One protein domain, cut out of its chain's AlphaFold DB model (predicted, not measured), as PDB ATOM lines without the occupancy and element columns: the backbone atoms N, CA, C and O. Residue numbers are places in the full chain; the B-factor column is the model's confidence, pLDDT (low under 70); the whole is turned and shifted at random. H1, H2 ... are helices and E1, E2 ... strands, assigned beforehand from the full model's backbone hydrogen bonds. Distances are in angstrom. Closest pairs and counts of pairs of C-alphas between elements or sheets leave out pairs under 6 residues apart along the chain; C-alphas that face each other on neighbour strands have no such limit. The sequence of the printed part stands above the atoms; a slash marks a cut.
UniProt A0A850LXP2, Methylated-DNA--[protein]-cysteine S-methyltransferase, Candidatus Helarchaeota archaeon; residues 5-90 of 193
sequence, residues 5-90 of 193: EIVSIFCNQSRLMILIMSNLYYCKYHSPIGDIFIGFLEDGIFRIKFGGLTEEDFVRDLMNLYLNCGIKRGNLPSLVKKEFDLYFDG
ATOM      1  N   GLU A   5       5.869  20.281  20.836       33.62
ATOM      2  CA  GLU A   5       4.590  20.506  21.510       33.62
ATOM      3  C   GLU A   5       3.632  21.388  20.694       33.62
ATOM      4  O   GLU A   5       2.446  21.076  20.615       33.62
ATOM      5  N   ILE A   6       4.123  22.411  19.983       34.22
ATOM      6  CA  ILE A   6       3.277  23.332  19.199       34.22
ATOM      7  C   ILE A   6       2.687  22.630  17.966       34.22
ATOM      8  O   ILE A   6       1.510  22.813  17.653       34.22
ATOM      9  N   VAL A   7       3.457  21.755  17.307       36.38
ATOM     10  CA  VAL A   7       2.965  20.954  16.166       36.38
ATOM     11  C   VAL A   7       1.894  19.945  16.613       36.38
ATOM     12  O   VAL A   7       0.904  19.742  15.911       36.38
ATOM     13  N   SER A   8       2.039  19.358  17.807       39.38
ATOM     14  CA  SER A   8       1.041  18.456  18.406       39.38
ATOM     15  C   SER A   8      -0.245  19.191  18.805       39.38
ATOM     16  O   SER A   8      -1.342  18.673  18.590       39.38
ATOM     17  N   ILE A   9      -0.135  20.411  19.339       35.91
ATOM     18  CA  ILE A   9      -1.284  21.237  19.738       35.91
ATOM     19  C   ILE A   9      -2.067  21.715  18.511       35.91
ATOM     20  O   ILE A   9      -3.289  21.580  18.498       35.91
ATOM     21  N   PHE A  10      -1.395  22.177  17.452       32.25
ATOM     22  CA  PHE A  10      -2.070  22.537  16.201       32.25
ATOM     23  C   PHE A  10      -2.712  21.316  15.529       32.25
ATOM     24  O   PHE A  10      -3.877  21.379  15.155       32.25
ATOM     25  N   CYS A  11      -2.025  20.170  15.464       38.44
ATOM     26  CA  CYS A  11      -2.596  18.948  14.891       38.44
ATOM     27  C   CYS A  11      -3.807  18.430  15.696       38.44
ATOM     28  O   CYS A  11      -4.807  18.010  15.110       38.44
ATOM     29  N   ASN A  12      -3.765  18.517  17.032       43.56
ATOM     30  CA  ASN A  12      -4.891  18.153  17.893       43.56
ATOM     31  C   ASN A  12      -6.050  19.147  17.802       43.56
ATOM     32  O   ASN A  12      -7.191  18.701  17.771       43.56
ATOM     33  N   GLN A  13      -5.800  20.458  17.718       42.19
ATOM     34  CA  GLN A  13      -6.870  21.442  17.530       42.19
ATOM     35  C   GLN A  13      -7.521  21.327  16.151       42.19
ATOM     36  O   GLN A  13      -8.745  21.353  16.067       42.19
ATOM     37  N   SER A  14      -6.747  21.093  15.089       42.12
ATOM     38  CA  SER A  14      -7.292  20.848  13.749       42.12
ATOM     39  C   SER A  14      -8.115  19.559  13.699       42.12
ATOM     40  O   SER A  14      -9.207  19.555  13.143       42.12
ATOM     41  N   ARG A  15      -7.652  18.469  14.326       52.03
ATOM     42  CA  ARG A  15      -8.394  17.197  14.383       52.03
ATOM     43  C   ARG A  15      -9.645  17.278  15.263       52.03
ATOM     44  O   ARG A  15     -10.662  16.682  14.919       52.03
ATOM     45  N   LEU A  16      -9.587  18.032  16.364       51.25
ATOM     46  CA  LEU A  16     -10.736  18.313  17.225       51.25
ATOM     47  C   LEU A  16     -11.760  19.205  16.500       51.25
ATOM     48  O   LEU A  16     -12.944  18.912  16.564       51.25
ATOM     49  N   MET A  17     -11.318  20.212  15.733       46.62
ATOM     50  CA  MET A  17     -12.185  21.023  14.862       46.62
ATOM     51  C   MET A  17     -12.812  20.220  13.716       46.62
ATOM     52  O   MET A  17     -13.978  20.432  13.409       46.62
ATOM     53  N   ILE A  18     -12.092  19.267  13.114       50.38
ATOM     54  CA  ILE A  18     -12.641  18.386  12.066       50.38
ATOM     55  C   ILE A  18     -13.759  17.491  12.627       50.38
ATOM     56  O   ILE A  18     -14.776  17.280  11.964       50.38
ATOM     57  N   LEU A  19     -13.627  17.011  13.869       54.75
ATOM     58  CA  LEU A  19     -14.675  16.228  14.534       54.75
ATOM     59  C   LEU A  19     -15.961  17.034  14.773       54.75
ATOM     60  O   LEU A  19     -17.037  16.460  14.651       54.75
ATOM     61  N   ILE A  20     -15.872  18.351  15.007       54.53
ATOM     62  CA  ILE A  20     -17.023  19.243  15.271       54.53
ATOM     63  C   ILE A  20     -18.010  19.320  14.080       54.53
ATOM     64  O   ILE A  20     -19.123  19.803  14.244       54.53
ATOM     65  N   MET A  21     -17.650  18.800  12.898       56.50
ATOM     66  CA  MET A  21     -18.536  18.705  11.722       56.50
ATOM     67  C   MET A  21     -18.568  17.299  11.091       56.50
ATOM     68  O   MET A  21     -19.050  17.121   9.972       56.50
ATOM     69  N   SER A  22     -18.042  16.287  11.785       72.69
ATOM     70  CA  SER A  22     -17.949  14.919  11.264       72.69
ATOM     71  C   SER A  22     -19.208  14.098  11.554       72.69
ATOM     72  O   SER A  22     -19.890  14.290  12.563       72.69
ATOM     73  N   ASN A  23     -19.502  13.132  10.678       87.56
ATOM     74  CA  ASN A  23     -20.473  12.085  10.987       87.56
ATOM     75  C   ASN A  23     -19.784  10.984  11.802       87.56
ATOM     76  O   ASN A  23     -18.797  10.403  11.354       87.56
ATOM     77  N   LEU A  24     -20.327  10.677  12.977       93.25
ATOM     78  CA  LEU A  24     -20.016   9.472  13.731       93.25
ATOM     79  C   LEU A  24     -20.977   8.372  13.307       93.25
ATOM     80  O   LEU A  24     -22.197   8.568  13.296       93.25
ATOM     81  N   TYR A  25     -20.429   7.205  12.993       96.38
ATOM     82  CA  TYR A  25     -21.232   6.050  12.642       96.38
ATOM     83  C   TYR A  25     -21.358   5.107  13.824       96.38
ATOM     84  O   TYR A  25     -20.469   5.010  14.673       96.38
ATOM     85  N   TYR A  26     -22.467   4.385  13.865       97.69
ATOM     86  CA  TYR A  26     -22.620   3.268  14.773       97.69
ATOM     87  C   TYR A  26     -23.398   2.122  14.147       97.69
ATOM     88  O   TYR A  26     -24.152   2.295  13.190       97.69
ATOM     89  N   CYS A  27     -23.235   0.939  14.718       97.00
ATOM     90  CA  CYS A  27     -24.023  -0.227  14.364       97.00
ATOM     91  C   CYS A  27     -24.251  -1.119  15.581       97.00
ATOM     92  O   CYS A  27     -23.573  -1.004  16.606       97.00
ATOM     93  N   LYS A  28     -25.179  -2.059  15.415       97.44
ATOM     94  CA  LYS A  28     -25.430  -3.140  16.359       97.44
ATOM     95  C   LYS A  28     -24.825  -4.440  15.835       97.44
ATOM     96  O   LYS A  28     -24.993  -4.768  14.663       97.44
ATOM     97  N   TYR A  29     -24.140  -5.168  16.703       97.12
ATOM     98  CA  TYR A  29     -23.584  -6.490  16.450       97.12
ATOM     99  C   TYR A  29     -24.212  -7.493  17.421       97.12
ATOM    100  O   TYR A  29     -24.227  -7.267  18.632       97.12
ATOM    101  N   HIS A  30     -24.729  -8.598  16.894       96.00
ATOM    102  CA  HIS A  30     -25.307  -9.674  17.696       96.00
ATOM    103  C   HIS A  30     -24.217 -10.663  18.104       96.00
ATOM    104  O   HIS A  30     -23.491 -11.160  17.249       96.00
ATOM    105  N   SER A  31     -24.108 -10.955  19.401       95.44
ATOM    106  CA  SER A  31     -23.069 -11.839  19.937       95.44
ATOM    107  C   SER A  31     -23.620 -12.825  20.979       95.44
ATOM    108  O   SER A  31     -24.685 -12.580  21.555       95.44
ATOM    109  N   PRO A  32     -22.870 -13.888  21.331       94.50
ATOM    110  CA  PRO A  32     -23.215 -14.796  22.429       94.50
ATOM    111  C   PRO A  32     -23.363 -14.130  23.809       94.50
ATOM    112  O   PRO A  32     -23.902 -14.736  24.740       94.50
ATOM    113  N   ILE A  33     -22.876 -12.895  23.982       93.94
ATOM    114  CA  ILE A  33     -23.021 -12.127  25.228       93.94
ATOM    115  C   ILE A  33     -24.159 -11.094  25.177       93.94
ATOM    116  O   ILE A  33     -24.315 -10.322  26.124       93.94
ATOM    117  N   GLY A  34     -24.960 -11.110  24.110       94.62
ATOM    118  CA  GLY A  34     -26.028 -10.153  23.834       94.62
ATOM    119  C   GLY A  34     -25.637  -9.124  22.774       94.62
ATOM    120  O   GLY A  34     -24.609  -9.248  22.103       94.62
ATOM    121  N   ASP A  35     -26.478  -8.105  22.624       96.25
ATOM    122  CA  ASP A  35     -26.257  -7.032  21.658       96.25
ATOM    123  C   ASP A  35     -25.075  -6.146  22.081       96.25
ATOM    124  O   ASP A  35     -24.936  -5.748  23.244       96.25
ATOM    125  N   ILE A  36     -24.217  -5.844  21.107       97.75
ATOM    126  CA  ILE A  36     -23.062  -4.961  21.237       97.75
ATOM    127  C   ILE A  36     -23.261  -3.778  20.301       97.75
ATOM    128  O   ILE A  36     -23.465  -3.952  19.101       97.75
ATOM    129  N   PHE A  37     -23.148  -2.570  20.834       98.19
ATOM    130  CA  PHE A  37     -23.158  -1.347  20.047       98.19
ATOM    131  C   PHE A  37     -21.734  -0.857  19.829       98.19
ATOM    132  O   PHE A  37     -20.947  -0.768  20.776       98.19
ATOM    133  N   ILE A  38     -21.407  -0.561  18.574       98.31
ATOM    134  CA  ILE A  38     -20.056  -0.213  18.133       98.31
ATOM    135  C   ILE A  38     -20.130   1.134  17.422       98.31
ATOM    136  O   ILE A  38     -20.841   1.267  16.433       98.31
ATOM    137  N   GLY A  39     -19.397   2.119  17.936       97.56
ATOM    138  CA  GLY A  39     -19.195   3.430  17.330       97.56
ATOM    139  C   GLY A  39     -17.864   3.478  16.587       97.56
ATOM    140  O   GLY A  39     -16.820   3.113  17.142       97.56
ATOM    141  N   PHE A  40     -17.896   3.927  15.336       95.81
ATOM    142  CA  PHE A  40     -16.739   3.952  14.449       95.81
ATOM    143  C   PHE A  40     -16.722   5.183  13.530       95.81
ATOM    144  O   PHE A  40     -17.742   5.810  13.243       95.81
ATOM    145  N   LEU A  41     -15.514   5.523  13.099       91.75
ATOM    146  CA  LEU A  41     -15.204   6.421  11.992       91.75
ATOM    147  C   LEU A  41     -14.796   5.571  10.779       91.75
ATOM    148  O   LEU A  41     -14.691   4.348  10.883       91.75
ATOM    149  N   GLU A  42     -14.530   6.209   9.640       83.00
ATOM    150  CA  GLU A  42     -14.079   5.513   8.424       83.00
ATOM    151  C   GLU A  42     -12.830   4.643   8.657       83.00
ATOM    152  O   GLU A  42     -12.705   3.573   8.066       83.00
ATOM    153  N   ASP A  43     -11.930   5.066   9.551       82.12
ATOM    154  CA  ASP A  43     -10.620   4.450   9.759       82.12
ATOM    155  C   ASP A  43     -10.420   3.805  11.140       82.12
ATOM    156  O   ASP A  43      -9.303   3.380  11.453       82.12
ATOM    157  N   GLY A  44     -11.454   3.705  11.985       92.06
ATOM    158  CA  GLY A  44     -11.293   3.066  13.290       92.06
ATOM    159  C   GLY A  44     -12.489   3.114  14.231       92.06
ATOM    160  O   GLY A  44     -13.445   3.864  14.055       92.06
ATOM    161  N   ILE A  45     -12.410   2.298  15.276       96.88
ATOM    162  CA  ILE A  45     -13.432   2.160  16.316       96.88
ATOM    163  C   ILE A  45     -13.086   3.095  17.464       96.88
ATOM    164  O   ILE A  45     -11.948   3.119  17.932       96.88
ATOM    165  N   PHE A  46     -14.069   3.834  17.961       96.44
ATOM    166  CA  PHE A  46     -13.867   4.738  19.092       96.44
ATOM    167  C   PHE A  46     -14.711   4.380  20.315       96.44
ATOM    168  O   PHE A  46     -14.437   4.888  21.405       96.44
ATOM    169  N   ARG A  47     -15.735   3.525  20.165       97.19
ATOM    170  CA  ARG A  47     -16.619   3.171  21.276       97.19
ATOM    171  C   ARG A  47     -17.253   1.797  21.134       97.19
ATOM    172  O   ARG A  47     -17.710   1.443  20.055       97.19
ATOM    173  N   ILE A  48     -17.331   1.056  22.233       97.75
ATOM    174  CA  ILE A  48     -18.065  -0.207  22.339       97.75
ATOM    175  C   ILE A  48     -18.853  -0.198  23.652       97.75
ATOM    176  O   ILE A  48     -18.304   0.093  24.716       97.75
ATOM    177  N   LYS A  49     -20.139  -0.542  23.597       96.94
ATOM    178  CA  LYS A  49     -20.987  -0.738  24.779       96.94
ATOM    179  C   LYS A  49     -21.810  -2.011  24.618       96.94
ATOM    180  O   LYS A  49     -22.257  -2.336  23.525       96.94
ATOM    181  N   PHE A  50     -22.020  -2.717  25.719       95.19
ATOM    182  CA  PHE A  50     -22.889  -3.891  25.813       95.19
ATOM    183  C   PHE A  50     -23.336  -4.073  27.269       95.19
ATOM    184  O   PHE A  50     -22.851  -3.372  28.160       95.19
ATOM    185  N   GLY A  51     -24.244  -5.019  27.513       90.56
ATOM    186  CA  GLY A  51     -24.775  -5.297  28.852       90.56
ATOM    187  C   GLY A  51     -26.222  -4.856  29.059       90.56
ATOM    188  O   GLY A  51     -26.553  -4.350  30.123       90.56
ATOM    189  N   GLY A  52     -27.073  -5.053  28.048       88.50
ATOM    190  CA  GLY A  52     -28.515  -4.803  28.147       88.50
ATOM    191  C   GLY A  52     -28.946  -3.359  27.892       88.50
ATOM    192  O   GLY A  52     -30.106  -3.044  28.120       88.50
ATOM    193  N   LEU A  53     -28.043  -2.494  27.418       92.19
ATOM    194  CA  LEU A  53     -28.441  -1.171  26.938       92.19
ATOM    195  C   LEU A  53     -29.236  -1.270  25.632       92.19
ATOM    196  O   LEU A  53     -29.030  -2.189  24.836       92.19
ATOM    197  N   THR A  54     -30.115  -0.299  25.418       96.00
ATOM    198  CA  THR A  54     -30.856  -0.142  24.165       96.00
ATOM    199  C   THR A  54     -30.035   0.629  23.135       96.00
ATOM    200  O   THR A  54     -28.989   1.209  23.442       96.00
ATOM    201  N   GLU A  55     -30.506   0.656  21.891       96.88
ATOM    202  CA  GLU A  55     -29.875   1.479  20.863       96.88
ATOM    203  C   GLU A  55     -29.998   2.969  21.188       96.88
ATOM    204  O   GLU A  55     -29.043   3.729  21.028       96.88
ATOM    205  N   GLU A  56     -31.148   3.370  21.723       97.12
ATOM    206  CA  GLU A  56     -31.438   4.731  22.154       97.12
ATOM    207  C   GLU A  56     -30.474   5.175  23.258       97.12
ATOM    208  O   GLU A  56     -29.974   6.301  23.224       97.12
ATOM    209  N   ASP A  57     -30.158   4.293  24.212       96.81
ATOM    210  CA  ASP A  57     -29.162   4.574  25.249       96.81
ATOM    211  C   ASP A  57     -27.768   4.788  24.656       96.81
ATOM    212  O   ASP A  57     -27.051   5.698  25.079       96.81
ATOM    213  N   PHE A  58     -27.385   3.983  23.659       97.31
ATOM    214  CA  PHE A  58     -26.100   4.143  22.983       97.31
ATOM    215  C   PHE A  58     -26.021   5.459  22.210       97.31
ATOM    216  O   PHE A  58     -25.043   6.194  22.336       97.31
ATOM    217  N   VAL A  59     -27.056   5.788  21.437       96.62
ATOM    218  CA  VAL A  59     -27.125   7.044  20.683       96.62
ATOM    219  C   VAL A  59     -27.106   8.244  21.630       96.62
ATOM    220  O   VAL A  59     -26.372   9.199  21.380       96.62
ATOM    221  N   ARG A  60     -27.831   8.185  22.754       95.75
ATOM    222  CA  ARG A  60     -27.809   9.233  23.787       95.75
ATOM    223  C   ARG A  60     -26.411   9.413  24.384       95.75
ATOM    224  O   ARG A  60     -25.954  10.539  24.556       95.75
ATOM    225  N   ASP A  61     -25.713   8.317  24.672       94.12
ATOM    226  CA  ASP A  61     -24.327   8.330  25.157       94.12
ATOM    227  C   ASP A  61     -23.370   8.974  24.135       94.12
ATOM    228  O   ASP A  61     -22.515   9.775  24.515       94.12
ATOM    229  N   LEU A  62     -23.555   8.713  22.835       94.38
ATOM    230  CA  LEU A  62     -22.811   9.399  21.774       94.38
ATOM    231  C   LEU A  62     -23.118  10.904  21.728       94.38
ATOM    232  O   LEU A  62     -22.184  11.702  21.694       94.38
ATOM    233  N   MET A  63     -24.397  11.295  21.770       92.38
ATOM    234  CA  MET A  63     -24.816  12.706  21.737       92.38
ATOM    235  C   MET A  63     -24.233  13.505  22.905       92.38
ATOM    236  O   MET A  63     -23.787  14.634  22.720       92.38
ATOM    237  N   ASN A  64     -24.195  12.906  24.095       91.62
ATOM    238  CA  ASN A  64     -23.690  13.564  25.297       91.62
ATOM    239  C   ASN A  64     -22.169  13.759  25.280       91.62
ATOM    240  O   ASN A  64     -21.660  14.715  25.858       91.62
ATOM    241  N   LEU A  65     -21.432  12.834  24.662       89.56
ATOM    242  CA  LEU A  65     -19.968  12.837  24.698       89.56
ATOM    243  C   LEU A  65     -19.328  13.509  23.492       89.56
ATOM    244  O   LEU A  65     -18.203  13.995  23.600       89.56
ATOM    245  N   TYR A  66     -20.028  13.533  22.362       89.62
ATOM    246  CA  TYR A  66     -19.538  14.067  21.099       89.62
ATOM    247  C   TYR A  66     -20.491  15.152  20.598       89.62
ATOM    248  O   TYR A  66     -21.246  14.968  19.642       89.62
ATOM    249  N   LEU A  67     -20.460  16.294  21.288       83.56
ATOM    250  CA  LEU A  67     -21.280  17.454  20.950       83.56
ATOM    251  C   LEU A  67     -21.015  17.901  19.504       83.56
ATOM    252  O   LEU A  67     -19.881  17.858  19.026       83.56
ATOM    253  N   ASN A  68     -22.072  18.353  18.828       83.94
ATOM    254  CA  ASN A  68     -22.051  18.867  17.451       83.94
ATOM    255  C   ASN A  68     -21.676  17.849  16.355       83.94
ATOM    256  O   ASN A  68     -21.487  18.235  15.208       83.94
ATOM    257  N   CYS A  69     -21.619  16.550  16.660       85.50
ATOM    258  CA  CYS A  69     -21.411  15.510  15.651       85.50
ATOM    259  C   CYS A  69     -22.743  14.975  15.104       85.50
ATOM    260  O   CYS A  69     -23.683  14.722  15.859       85.50
ATOM    261  N   GLY A  70     -22.814  14.713  13.796       89.50
ATOM    262  CA  GLY A  70     -23.934  13.968  13.219       89.50
ATOM    263  C   GLY A  70     -23.823  12.488  13.583       89.50
ATOM    264  O   GLY A  70     -22.807  11.872  13.287       89.50
ATOM    265  N   ILE A  71     -24.841  11.894  14.206       94.12
ATOM    266  CA  ILE A  71     -24.828  10.465  14.560       94.12
ATOM    267  C   ILE A  71     -25.676   9.694  13.560       94.12
ATOM    268  O   ILE A  71     -26.867   9.965  13.399       94.12
ATOM    269  N   LYS A  72     -25.062   8.728  12.879       95.50
ATOM    270  CA  LYS A  72     -25.705   7.953  11.817       95.50
ATOM    271  C   LYS A  72     -25.523   6.467  12.046       95.50
ATOM    272  O   LYS A  72     -24.447   6.009  12.419       95.50
ATOM    273  N   ARG A  73     -26.564   5.690  11.763       96.81
ATOM    274  CA  ARG A  73     -26.398   4.243  11.659       96.81
ATOM    275  C   ARG A  73     -25.574   3.933  10.403       96.81
ATOM    276  O   ARG A  73     -25.784   4.549   9.361       96.81
ATOM    277  N   GLY A  74     -24.642   2.995  10.507       94.88
ATOM    278  CA  GLY A  74     -23.811   2.523   9.404       94.88
ATOM    279  C   GLY A  74     -23.651   1.005   9.421       94.88
ATOM    280  O   GLY A  74     -24.139   0.321  10.320       94.88
ATOM    281  N   ASN A  75     -22.944   0.480   8.423       93.88
ATOM    282  CA  ASN A  75     -22.571  -0.930   8.375       93.88
ATOM    283  C   ASN A  75     -21.248  -1.144   9.109       93.88
ATOM    284  O   ASN A  75     -20.308  -0.373   8.913       93.88
ATOM    285  N   LEU A  76     -21.167  -2.201   9.921       90.56
ATOM    286  CA  LEU A  76     -19.933  -2.550  10.620       90.56
ATOM    287  C   LEU A  76     -18.805  -2.775   9.597       90.56
ATOM    288  O   LEU A  76     -19.011  -3.546   8.652       90.56
ATOM    289  N   PRO A  77     -17.615  -2.169   9.767       91.31
ATOM    290  CA  PRO A  77     -16.516  -2.407   8.844       91.31
ATOM    291  C   PRO A  77     -16.152  -3.898   8.793       91.31
ATOM    292  O   PRO A  77     -16.101  -4.580   9.820       91.31
ATOM    293  N   SER A  78     -15.889  -4.413   7.590       93.50
ATOM    294  CA  SER A  78     -15.743  -5.854   7.329       93.50
ATOM    295  C   SER A  78     -14.647  -6.522   8.163       93.50
ATOM    296  O   SER A  78     -14.840  -7.635   8.654       93.50
ATOM    297  N   LEU A  79     -13.521  -5.829   8.373       94.69
ATOM    298  CA  LEU A  79     -12.441  -6.297   9.243       94.69
ATOM    299  C   LEU A  79     -12.933  -6.490  10.680       94.69
ATOM    300  O   LEU A  79     -12.729  -7.555  11.252       94.69
ATOM    301  N   VAL A  80     -13.630  -5.494  11.231       94.81
ATOM    302  CA  VAL A  80     -14.151  -5.536  12.603       94.81
ATOM    303  C   VAL A  80     -15.126  -6.693  12.757       94.81
ATOM    304  O   VAL A  80     -15.018  -7.458  13.709       94.81
ATOM    305  N   LYS A  81     -16.034  -6.861  11.787       95.69
ATOM    306  CA  LYS A  81     -16.975  -7.982  11.781       95.69
ATOM    307  C   LYS A  81     -16.237  -9.320  11.842       95.69
ATOM    308  O   LYS A  81     -16.524 -10.124  12.719       95.69
ATOM    309  N   LYS A  82     -15.256  -9.534  10.958       96.81
ATOM    310  CA  LYS A  82     -14.470 -10.776  10.912       96.81
ATOM    311  C   LYS A  82     -13.730 -11.041  12.224       96.81
ATOM    312  O   LYS A  82     -13.660 -12.183  12.666       96.81
ATOM    313  N   GLU A  83     -13.162 -10.007  12.836       97.31
ATOM    314  CA  GLU A  83     -12.458 -10.138  14.114       97.31
ATOM    315  C   GLU A  83     -13.407 -10.472  15.266       97.31
ATOM    316  O   GLU A  83     -13.079 -11.306  16.107       97.31
ATOM    317  N   PHE A  84     -14.592  -9.861  15.290       97.44
ATOM    318  CA  PHE A  84     -15.621 -10.165  16.279       97.44
ATOM    319  C   PHE A  84     -16.160 -11.582  16.109       97.44
ATOM    320  O   PHE A  84     -16.253 -12.291  17.104       97.44
ATOM    321  N   ASP A  85     -16.438 -12.013  14.876       97.31
ATOM    322  CA  ASP A  85     -16.889 -13.377  14.587       97.31
ATOM    323  C   ASP A  85     -15.851 -14.397  15.096       97.31
ATOM    324  O   ASP A  85     -16.171 -15.247  15.921       97.31
ATOM    325  N   LEU A  86     -14.571 -14.228  14.732       97.69
ATOM    326  CA  LEU A  86     -13.480 -15.087  15.213       97.69
ATOM    327  C   LEU A  86     -13.379 -15.122  16.744       97.69
ATOM    328  O   LEU A  86     -13.217 -16.198  17.324       97.69
ATOM    329  N   TYR A  87     -13.455 -13.955  17.391       98.25
ATOM    330  CA  TYR A  87     -13.410 -13.850  18.846       98.25
ATOM    331  C   TYR A  87     -14.585 -14.592  19.484       98.25
ATOM    332  O   TYR A  87     -14.382 -15.390  20.398       98.25
ATOM    333  N   PHE A  88     -15.808 -14.354  19.004       97.81
ATOM    334  CA  PHE A  88     -17.015 -14.934  19.583       97.81
ATOM    335  C   PHE A  88     -17.194 -16.427  19.292       97.81
ATOM    336  O   PHE A  88     -17.842 -17.105  20.089       97.81
ATOM    337  N   ASP A  89     -16.524 -16.940  18.262       96.88
ATOM    338  CA  ASP A  89     -16.353 -18.372  17.998       96.88
ATOM    339  C   ASP A  89     -15.326 -19.043  18.936       96.88
ATOM    340  O   ASP A  89     -15.107 -20.251  18.864       96.88
ATOM    341  N   GLY A  90     -14.683 -18.282  19.831       95.44
ATOM    342  CA  GLY A  90     -13.715 -18.805  20.799       95.44
ATOM    343  C   GLY A  90     -12.315 -19.028  20.221       95.44
ATOM    344  O   GLY A  90     -11.522 -19.762  20.809       95.44
TER     345      GLY A  90
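AT A GLANCE: This is residues 5 to 90 of the 193 residues of the protein "Methylated-DNA--[protein]-cysteine S-methyltransferase" of Candidatus Helarchaeota archaeon (UniProt A0A850LXP2). What shape do these coordinates make? A strongly twisted sheet of four strands is covered on one face by the helix H2, while H3 stands beside the strands, and residues 5 to 17 of H1 stick out as a free arm. How is it built along the printed part? The 86 printed residues hold three named helices and four named strands in the order H1 E1 E2 E3 H2 E4 H3; the class is mixed, and the mixed sheet runs E3 E2 E1 E4. How large is it? It is loose, with a radius of gyration of the C-alphas of 14.9 A, and elongated, spanning 46 by 26 by 20 A.

HOW THE PARTS SIT: Where does the first helix stand? H1, residues 5 to 19, is not on the sheet, with 1 pair of C-alphas within 10 A. How do the strands pair? E1, residues 23 to 31, E2, residues 34 to 41, and E3, residues 44 to 50, form a meander, each strand the antiparallel neighbour of the one before, in two hairpins; N 29 and O 36 are 2.8 A apart, and N 39 and O 47 are 2.8 A apart. E4, residues 70 to 73, is parallel to E1 at 30 degrees, with N 24 and O 70 at 2.8 A. Where is H2? H2, residues 55 to 65, is on the sheet in two layers, a helix on one face of a sheet, at a height over the sheet of 8.2 A; it lies over E2 and E1, only just slantwise to the strands at 33 degrees to E2 on the local plane, and the closest C-alphas of E2 and H2 are those of Phe 37 and Phe 58, 6.9 A apart. E3, H2 and E4 form a split strand-helix-strand unit, two strands running the same way with E2 and E1 between them, and its crossover is right-handed. And H3? H3, residues 78 to 88, stands at the sheet's level, at a height of 3.0 A on a local plane fitted to only just enough C-alphas, 6; its closest pair with E1 is the C-alphas of Ser 31 and Phe 88, 6.8 A apart. In H1, H2 and H3 every O i to N i+4 pair is within hydrogen-bond range.

IN THESE COORDINATES: Where does the first helix begin? C-alpha 5 of H1 is at (4.590, 20.506, 21.510), and H1 is 20.9 A from first to last C-alpha. How long are the strands? E1 measures 25.7 A from C-alpha 23 at (-20.473, 12.085, 10.987), E2 23.1 A, E3 18.4 A and E4 10.2 A. Where does the last helix end? H2 measures 15.6 A and H3 15.3 A, and H3 ends with C-alpha 88 at (-17.015, -14.934, 19.583).

THE WHOLE: Which C-alphas lie farthest apart? Those of Ile 6 and Pro 32 do, at 46.5 A. Are there cuts or long links? The printed part has no cut, and the six links between named elements are tight. Where is confidence low? Residues 5 to 21 are under 70 in pLDDT, against a mean of 84.0 for the printed part.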